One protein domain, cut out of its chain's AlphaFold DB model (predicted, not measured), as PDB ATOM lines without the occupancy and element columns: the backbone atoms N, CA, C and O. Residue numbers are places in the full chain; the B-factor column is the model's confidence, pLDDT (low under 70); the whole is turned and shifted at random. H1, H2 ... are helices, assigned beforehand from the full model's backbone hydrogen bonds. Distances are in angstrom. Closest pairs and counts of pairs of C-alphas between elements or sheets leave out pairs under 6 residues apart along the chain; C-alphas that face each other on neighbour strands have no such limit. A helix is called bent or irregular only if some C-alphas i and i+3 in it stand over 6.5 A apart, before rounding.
ATOM      1  N   SER A   2     -12.481  20.732  -2.796       94.75
ATOM      2  CA  SER A   2     -11.484  20.417  -3.837       94.75
ATOM      3  C   SER A   2     -12.083  19.518  -4.928       94.75
ATOM      4  O   SER A   2     -12.953  18.702  -4.626       94.75
ATOM      5  N   THR A   3     -11.586  19.614  -6.166       95.31
ATOM      6  CA  THR A   3     -11.955  18.735  -7.294       95.31
ATOM      7  C   THR A   3     -11.832  17.252  -6.934       95.31
ATOM      8  O   THR A   3     -12.678  16.448  -7.319       95.31
ATOM      9  N   LEU A   4     -10.837  16.886  -6.115       97.00
ATOM     10  CA  LEU A   4     -10.682  15.521  -5.603       97.00
ATOM     11  C   LEU A   4     -11.913  15.066  -4.802       97.00
ATOM     12  O   LEU A   4     -12.408  13.965  -5.013       97.00
ATOM     13  N   VAL A   5     -12.433  15.924  -3.917       97.31
ATOM     14  CA  VAL A   5     -13.614  15.620  -3.088       97.31
ATOM     15  C   VAL A   5     -14.835  15.367  -3.971       97.31
ATOM     16  O   VAL A   5     -15.596  14.443  -3.707       97.31
ATOM     17  N   GLN A   6     -15.000  16.144  -5.045       96.06
ATOM     18  CA  GLN A   6     -16.109  15.972  -5.987       96.06
ATOM     19  C   GLN A   6     -16.003  14.658  -6.767       96.06
ATOM     20  O   GLN A   6     -16.997  13.948  -6.898       96.06
ATOM     21  N   LEU A   7     -14.804  14.307  -7.243       97.19
ATOM     22  CA  LEU A   7     -14.577  13.047  -7.953       97.19
ATOM     23  C   LEU A   7     -14.792  11.832  -7.045       97.19
ATOM     24  O   LEU A   7     -15.427  10.868  -7.463       97.19
ATOM     25  N   VAL A   8     -14.324  11.890  -5.796       97.50
ATOM     26  CA  VAL A   8     -14.561  10.826  -4.810       97.50
ATOM     27  C   VAL A   8     -16.051  10.704  -4.499       97.50
ATOM     28  O   VAL A   8     -16.580   9.597  -4.511       97.50
ATOM     29  N   ALA A   9     -16.752  11.820  -4.280       97.62
ATOM     30  CA  ALA A   9     -18.195  11.799  -4.054       97.62
ATOM     31  C   ALA A   9     -18.946  11.178  -5.245       97.62
ATOM     32  O   ALA A   9     -19.798  10.313  -5.050       97.62
ATOM     33  N   LEU A  10     -18.589  11.557  -6.477       97.50
ATOM     34  CA  LEU A  10     -19.176  10.996  -7.694       97.50
ATOM     35  C   LEU A  10     -18.893   9.493  -7.826       97.50
ATOM     36  O   LEU A  10     -19.803   8.727  -8.142       97.50
ATOM     37  N   LEU A  11     -17.666   9.053  -7.532       97.94
ATOM     38  CA  LEU A  11     -17.306   7.636  -7.525       97.94
ATOM     39  C   LEU A  11     -18.143   6.850  -6.508       97.94
ATOM     40  O   LEU A  11     -18.681   5.799  -6.850       97.94
ATOM     41  N   LEU A  12     -18.293   7.364  -5.284       97.56
ATOM     42  CA  LEU A  12     -19.110   6.727  -4.248       97.56
ATOM     43  C   LEU A  12     -20.572   6.599  -4.686       97.56
ATOM     44  O   LEU A  12     -21.181   5.548  -4.478       97.56
ATOM     45  N   VAL A  13     -21.121   7.624  -5.343       98.06
ATOM     46  CA  VAL A  13     -22.475   7.571  -5.916       98.06
ATOM     47  C   VAL A  13     -22.570   6.482  -6.985       98.06
ATOM     48  O   VAL A  13     -23.475   5.652  -6.910       98.06
ATOM     49  N   LEU A  14     -21.633   6.420  -7.939       98.31
ATOM     50  CA  LEU A  14     -21.634   5.382  -8.978       98.31
ATOM     51  C   LEU A  14     -21.556   3.972  -8.386       98.31
ATOM     52  O   LEU A  14     -22.346   3.106  -8.759       98.31
ATOM     53  N   VAL A  15     -20.634   3.746  -7.450       98.25
ATOM     54  CA  VAL A  15     -20.480   2.448  -6.774       98.25
ATOM     55  C   VAL A  15     -21.779   2.060  -6.072       98.25
ATOM     56  O   VAL A  15     -22.243   0.931  -6.217       98.25
ATOM     57  N   THR A  16     -22.407   3.007  -5.375       96.56
ATOM     58  CA  THR A  16     -23.690   2.793  -4.698       96.56
ATOM     59  C   THR A  16     -24.771   2.364  -5.693       96.56
ATOM     60  O   THR A  16     -25.433   1.348  -5.482       96.56
ATOM     61  N   VAL A  17     -24.906   3.073  -6.820       97.69
ATOM     62  CA  VAL A  17     -25.874   2.739  -7.878       97.69
ATOM     63  C   VAL A  17     -25.632   1.337  -8.441       97.69
ATOM     64  O   VAL A  17     -26.584   0.570  -8.582       97.69
ATOM     65  N   ILE A  18     -24.379   0.969  -8.716       97.75
ATOM     66  CA  ILE A  18     -24.027  -0.359  -9.243       97.75
ATOM     67  C   ILE A  18     -24.405  -1.459  -8.243       97.75
ATOM     68  O   ILE A  18     -25.018  -2.456  -8.629       97.75
ATOM     69  N   VAL A  19     -24.092  -1.271  -6.958       96.25
ATOM     70  CA  VAL A  19     -24.408  -2.246  -5.904       96.25
ATOM     71  C   VAL A  19     -25.919  -2.433  -5.769       96.25
ATOM     72  O   VAL A  19     -26.401  -3.566  -5.810       96.25
ATOM     73  N   PHE A  20     -26.689  -1.347  -5.668       95.38
ATOM     74  CA  PHE A  20     -28.149  -1.441  -5.560       95.38
ATOM     75  C   PHE A  20     -28.800  -1.981  -6.843       95.38
ATOM     76  O   PHE A  20     -29.750  -2.763  -6.763       95.38
ATOM     77  N   GLY A  21     -28.265  -1.655  -8.021       95.88
ATOM     78  CA  GLY A  21     -28.675  -2.261  -9.290       95.88
ATOM     79  C   GLY A  21     -28.461  -3.778  -9.305       95.88
ATOM     80  O   GLY A  21     -29.365  -4.537  -9.652       95.88
ATOM     81  N   GLY A  22     -27.303  -4.246  -8.837       95.25
ATOM     82  CA  GLY A  22     -27.019  -5.675  -8.699       95.25
ATOM     83  C   GLY A  22     -27.953  -6.374  -7.710       95.25
ATOM     84  O   GLY A  22     -28.490  -7.437  -8.017       95.25
ATOM     85  N   LEU A  23     -28.207  -5.764  -6.550       93.69
ATOM     86  CA  LEU A  23     -29.121  -6.307  -5.539       93.69
ATOM     87  C   LEU A  23     -30.563  -6.388  -6.044       93.69
ATOM     88  O   LEU A  23     -31.227  -7.401  -5.842       93.69
ATOM     89  N   THR A  24     -31.049  -5.349  -6.723       93.75
ATOM     90  CA  THR A  24     -32.403  -5.347  -7.296       93.75
ATOM     91  C   THR A  24     -32.550  -6.409  -8.380       93.75
ATOM     92  O   THR A  24     -33.526  -7.158  -8.358       93.75
ATOM     93  N   TYR A  25     -31.558  -6.558  -9.263       94.69
ATOM     94  CA  TYR A  25     -31.535  -7.640 -10.246       94.69
ATOM     95  C   TYR A  25     -31.487  -9.025  -9.583       94.69
ATOM     96  O   TYR A  25     -32.219  -9.931  -9.983       94.69
ATOM     97  N   LEU A  26     -30.680  -9.190  -8.531       95.38
ATOM     98  CA  LEU A  26     -30.581 -10.442  -7.784       95.38
ATOM     99  C   LEU A  26     -31.919 -10.817  -7.138       95.38
ATOM    100  O   LEU A  26     -32.344 -11.961  -7.258       95.38
ATOM    101  N   VAL A  27     -32.607  -9.863  -6.508       95.19
ATOM    102  CA  VAL A  27     -33.938 -10.081  -5.918       95.19
ATOM    103  C   VAL A  27     -34.981 -10.355  -7.000       95.19
ATOM    104  O   VAL A  27     -35.832 -11.223  -6.817       95.19
ATOM    105  N   HIS A  28     -34.897  -9.671  -8.144       93.88
ATOM    106  CA  HIS A  28     -35.767  -9.935  -9.286       93.88
ATOM    107  C   HIS A  28     -35.590 -11.368  -9.814       93.88
ATOM    108  O   HIS A  28     -36.575 -12.054 -10.090       93.88
ATOM    109  N   ARG A  29     -34.344 -11.853  -9.912       96.44
ATOM    110  CA  ARG A  29     -34.041 -13.207 -10.400       96.44
ATOM    111  C   ARG A  29     -34.281 -14.296  -9.352       96.44
ATOM    112  O   ARG A  29     -34.697 -15.396  -9.714       96.44
ATOM    113  N   HIS A  30     -34.035 -13.993  -8.081       94.44
ATOM    114  CA  HIS A  30     -34.166 -14.899  -6.942       94.44
ATOM    115  C   HIS A  30     -35.014 -14.256  -5.829       94.44
ATOM    116  O   HIS A  30     -34.475 -13.784  -4.824       94.44
ATOM    117  N   PRO A  31     -36.355 -14.301  -5.942       90.94
ATOM    118  CA  PRO A  31     -37.260 -13.624  -5.005       90.94
ATOM    119  C   PRO A  31     -37.091 -14.060  -3.544       90.94
ATOM    120  O   PRO A  31     -37.301 -13.268  -2.625       90.94
ATOM    121  N   ALA A  32     -36.657 -15.305  -3.313       94.50
ATOM    122  CA  ALA A  32     -36.384 -15.840  -1.978       94.50
ATOM    123  C   ALA A  32     -35.308 -15.043  -1.210       94.50
ATOM    124  O   ALA A  32     -35.306 -15.047   0.020       94.50
ATOM    125  N   TRP A  33     -34.425 -14.332  -1.916       91.81
ATOM    126  CA  TRP A  33     -33.351 -13.535  -1.322       91.81
ATOM    127  C   TRP A  33     -33.808 -12.136  -0.887       91.81
ATOM    128  O   TRP A  33     -33.085 -11.467  -0.155       91.81
ATOM    129  N   GLY A  34     -35.014 -11.695  -1.267       92.19
ATOM    130  CA  GLY A  34     -35.520 -10.362  -0.923       92.19
ATOM    131  C   GLY A  34     -35.579 -10.117   0.585       92.19
ATOM    132  O   GLY A  34     -34.925  -9.213   1.093       92.19
ATOM    133  N   LYS A  35     -36.299 -10.975   1.322       90.75
ATOM    134  CA  LYS A  35     -36.418 -10.882   2.789       90.75
ATOM    135  C   LYS A  35     -35.063 -10.890   3.520       90.75
ATOM    136  O   LYS A  35     -34.848  -9.977   4.319       90.75
ATOM    137  N   PRO A  36     -34.150 -11.857   3.291       91.19
ATOM    138  CA  PRO A  36     -32.875 -11.873   4.005       91.19
ATOM    139  C   PRO A  36     -32.001 -10.659   3.670       91.19
ATOM    140  O   PRO A  36     -31.385 -10.102   4.577       91.19
ATOM    141  N   LEU A  37     -31.998 -10.191   2.417       92.94
ATOM    142  CA  LEU A  37     -31.273  -8.976   2.038       92.94
ATOM    143  C   LEU A  37     -31.838  -7.735   2.735       92.94
ATOM    144  O   LEU A  37     -31.070  -6.952   3.286       92.94
ATOM    145  N   THR A  38     -33.162  -7.567   2.775       93.12
ATOM    146  CA  THR A  38     -33.788  -6.433   3.472       93.12
ATOM    147  C   THR A  38     -33.443  -6.432   4.958       93.12
ATOM    148  O   THR A  38     -33.046  -5.394   5.487       93.12
ATOM    149  N   VAL A  39     -33.548  -7.578   5.636       95.31
ATOM    150  CA  VAL A  39     -33.217  -7.687   7.066       95.31
ATOM    151  C   VAL A  39     -31.741  -7.367   7.308       95.31
ATOM    152  O   VAL A  39     -31.433  -6.552   8.177       95.31
ATOM    153  N   GLY A  40     -30.837  -7.940   6.508       93.75
ATOM    154  CA  GLY A  40     -29.399  -7.686   6.613       93.75
ATOM    155  C   GLY A  40     -29.041  -6.213   6.404       93.75
ATOM    156  O   GLY A  40     -28.365  -5.621   7.244       93.75
ATOM    157  N   LEU A  41     -29.547  -5.591   5.333       94.50
ATOM    158  CA  LEU A  41     -29.299  -4.175   5.031       94.50
ATOM    159  C   LEU A  41     -29.867  -3.245   6.106       94.50
ATOM    160  O   LEU A  41     -29.221  -2.264   6.474       94.50
ATOM    161  N   THR A  42     -31.042  -3.568   6.649       95.19
ATOM    162  CA  THR A  42     -31.651  -2.790   7.735       95.19
ATOM    163  C   THR A  42     -30.810  -2.890   9.009       95.19
ATOM    164  O   THR A  42     -30.528  -1.871   9.637       95.19
ATOM    165  N   GLY A  43     -30.341  -4.092   9.361       94.94
ATOM    166  CA  GLY A  43     -29.441  -4.301  10.500       94.94
ATOM    167  C   GLY A  43     -28.123  -3.531  10.365       94.94
ATOM    168  O   GLY A  43     -27.698  -2.867  11.311       94.94
ATOM    169  N   ILE A  44     -27.516  -3.548   9.172       95.12
ATOM    170  CA  ILE A  44     -26.325  -2.740   8.863       95.12
ATOM    171  C   ILE A  44     -26.629  -1.247   9.039       95.12
ATOM    172  O   ILE A  44     -25.842  -0.542   9.666       95.12
ATOM    173  N   GLY A  45     -27.773  -0.766   8.541       94.69
ATOM    174  CA  GLY A  45     -28.193   0.631   8.686       94.69
ATOM    175  C   GLY A  45     -28.349   1.065  10.146       94.69
ATOM    176  O   GLY A  45     -27.868   2.132  10.530       94.69
ATOM    177  N   VAL A  46     -28.950   0.219  10.988       96.50
ATOM    178  CA  VAL A  46     -29.070   0.474  12.432       96.50
ATOM    179  C   VAL A  46     -27.691   0.568  13.084       96.50
ATOM    180  O   VAL A  46     -27.412   1.548  13.773       96.50
ATOM    181  N   LEU A  47     -26.801  -0.397  12.833       95.81
ATOM    182  CA  LEU A  47     -25.446  -0.371  13.394       95.81
ATOM    183  C   LEU A  47     -24.645   0.842  12.914       95.81
ATOM    184  O   LEU A  47     -24.005   1.505  13.727       95.81
ATOM    185  N   ALA A  48     -24.718   1.177  11.626       95.00
ATOM    186  CA  ALA A  48     -24.070   2.363  11.076       95.00
ATOM    187  C   ALA A  48     -24.572   3.647  11.753       95.00
ATOM    188  O   ALA A  48     -23.773   4.523  12.072       95.00
ATOM    189  N   THR A  49     -25.875   3.729  12.039       95.19
ATOM    190  CA  THR A  49     -26.479   4.862  12.759       95.19
ATOM    191  C   THR A  49     -25.945   4.966  14.188       95.19
ATOM    192  O   THR A  49     -25.568   6.053  14.623       95.19
ATOM    193  N   VAL A  50     -25.854   3.842  14.908       96.56
ATOM    194  CA  VAL A  50     -25.282   3.799  16.265       96.56
ATOM    195  C   VAL A  50     -23.820   4.247  16.253       96.56
ATOM    196  O   VAL A  50     -23.431   5.098  17.050       96.56
ATOM    197  N   VAL A  51     -23.014   3.724  15.328       96.25
ATOM    198  CA  VAL A  51     -21.602   4.106  15.191       96.25
ATOM    199  C   VAL A  51     -21.466   5.592  14.854       96.25
ATOM    200  O   VAL A  51     -20.663   6.281  15.478       96.25
ATOM    201  N   ALA A  52     -22.275   6.115  13.929       95.50
ATOM    202  CA  ALA A  52     -22.267   7.534  13.582       95.50
ATOM    203  C   ALA A  52     -22.604   8.425  14.790       95.50
ATOM    204  O   ALA A  52     -21.942   9.439  15.003       95.50
ATOM    205  N   ALA A  53     -23.582   8.032  15.613       94.44
ATOM    206  CA  ALA A  53     -23.931   8.749  16.841       94.44
ATOM    207  C   ALA A  53     -22.790   8.747  17.873       94.44
ATOM    208  O   ALA A  53     -22.572   9.753  18.540       94.44
ATOM    209  N   ILE A  54     -22.041   7.644  17.988       95.19
ATOM    210  CA  ILE A  54     -20.869   7.558  18.875       95.19
ATOM    211  C   ILE A  54     -19.736   8.462  18.377       95.19
ATOM    212  O   ILE A  54     -19.132   9.165  19.175       95.19
ATOM    213  N   VAL A  55     -19.449   8.449  17.072       96.94
ATOM    214  CA  VAL A  55     -18.334   9.210  16.472       96.94
ATOM    215  C   VAL A  55     -18.608  10.718  16.421       96.94
ATOM    216  O   VAL A  55     -17.671  11.509  16.431       96.94
TER     217      VAL A  55
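AT A GLANCE: This is residues 2 to 55 of the 57 residues of an uncharacterized protein of Streptomyces sp. 3212.5 (UniProt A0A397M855). Two long helices, H1 and H2, meet near residues 26 to 34 and open out from there as a flat V. Residues 2 to 22 and 38 to 55 stand free as its two arms. The printed part has 54 residues, with two named helices, H1 then H2, and no named strand; its class is all helix. It is only just loose, close to extended, with a radius of gyration of the C-alphas of 14.7 A, and spans 44 by 28 by 5 A.

IN THESE COORDINATES: H1, residues 3 to 29, begins at C-alpha 3 (-11.955, 18.735, -7.294) and is 39.0 A long from first to last C-alpha. H2, residues 31 to 55, is 36.6 A long and ends at C-alpha 55 (-18.334, 9.210, 16.472). H2 is irregular, but only just: C-alphas 32 and 35 are 6.9 A apart.

HOW THE PARTS SIT: H1 and H2 only just touch, and only at the corner by their link, with 3 pairs of C-alphas within 8 A. H1 touches H2 with residues 26 to 27 alone, and H2 touches H1 with residues 33 to 34 alone; the closest C-alphas of the two helices, those of Val 27 and Gly 34, are 5.2 A apart. The helices run opposite ways at a shallow tilt of 31 degrees. In H1 every O i to N i+4 pair is within hydrogen-bond range; in H2, 19 of 21 are.

THE WHOLE: The C-alphas farthest apart, of Ser 2 and Ala 32, are 44.0 A apart. The link from H1 to H2 is tight, and the printed part has no cut. Mean pLDDT of the printed part is 95.4, and no printed residue is under 70.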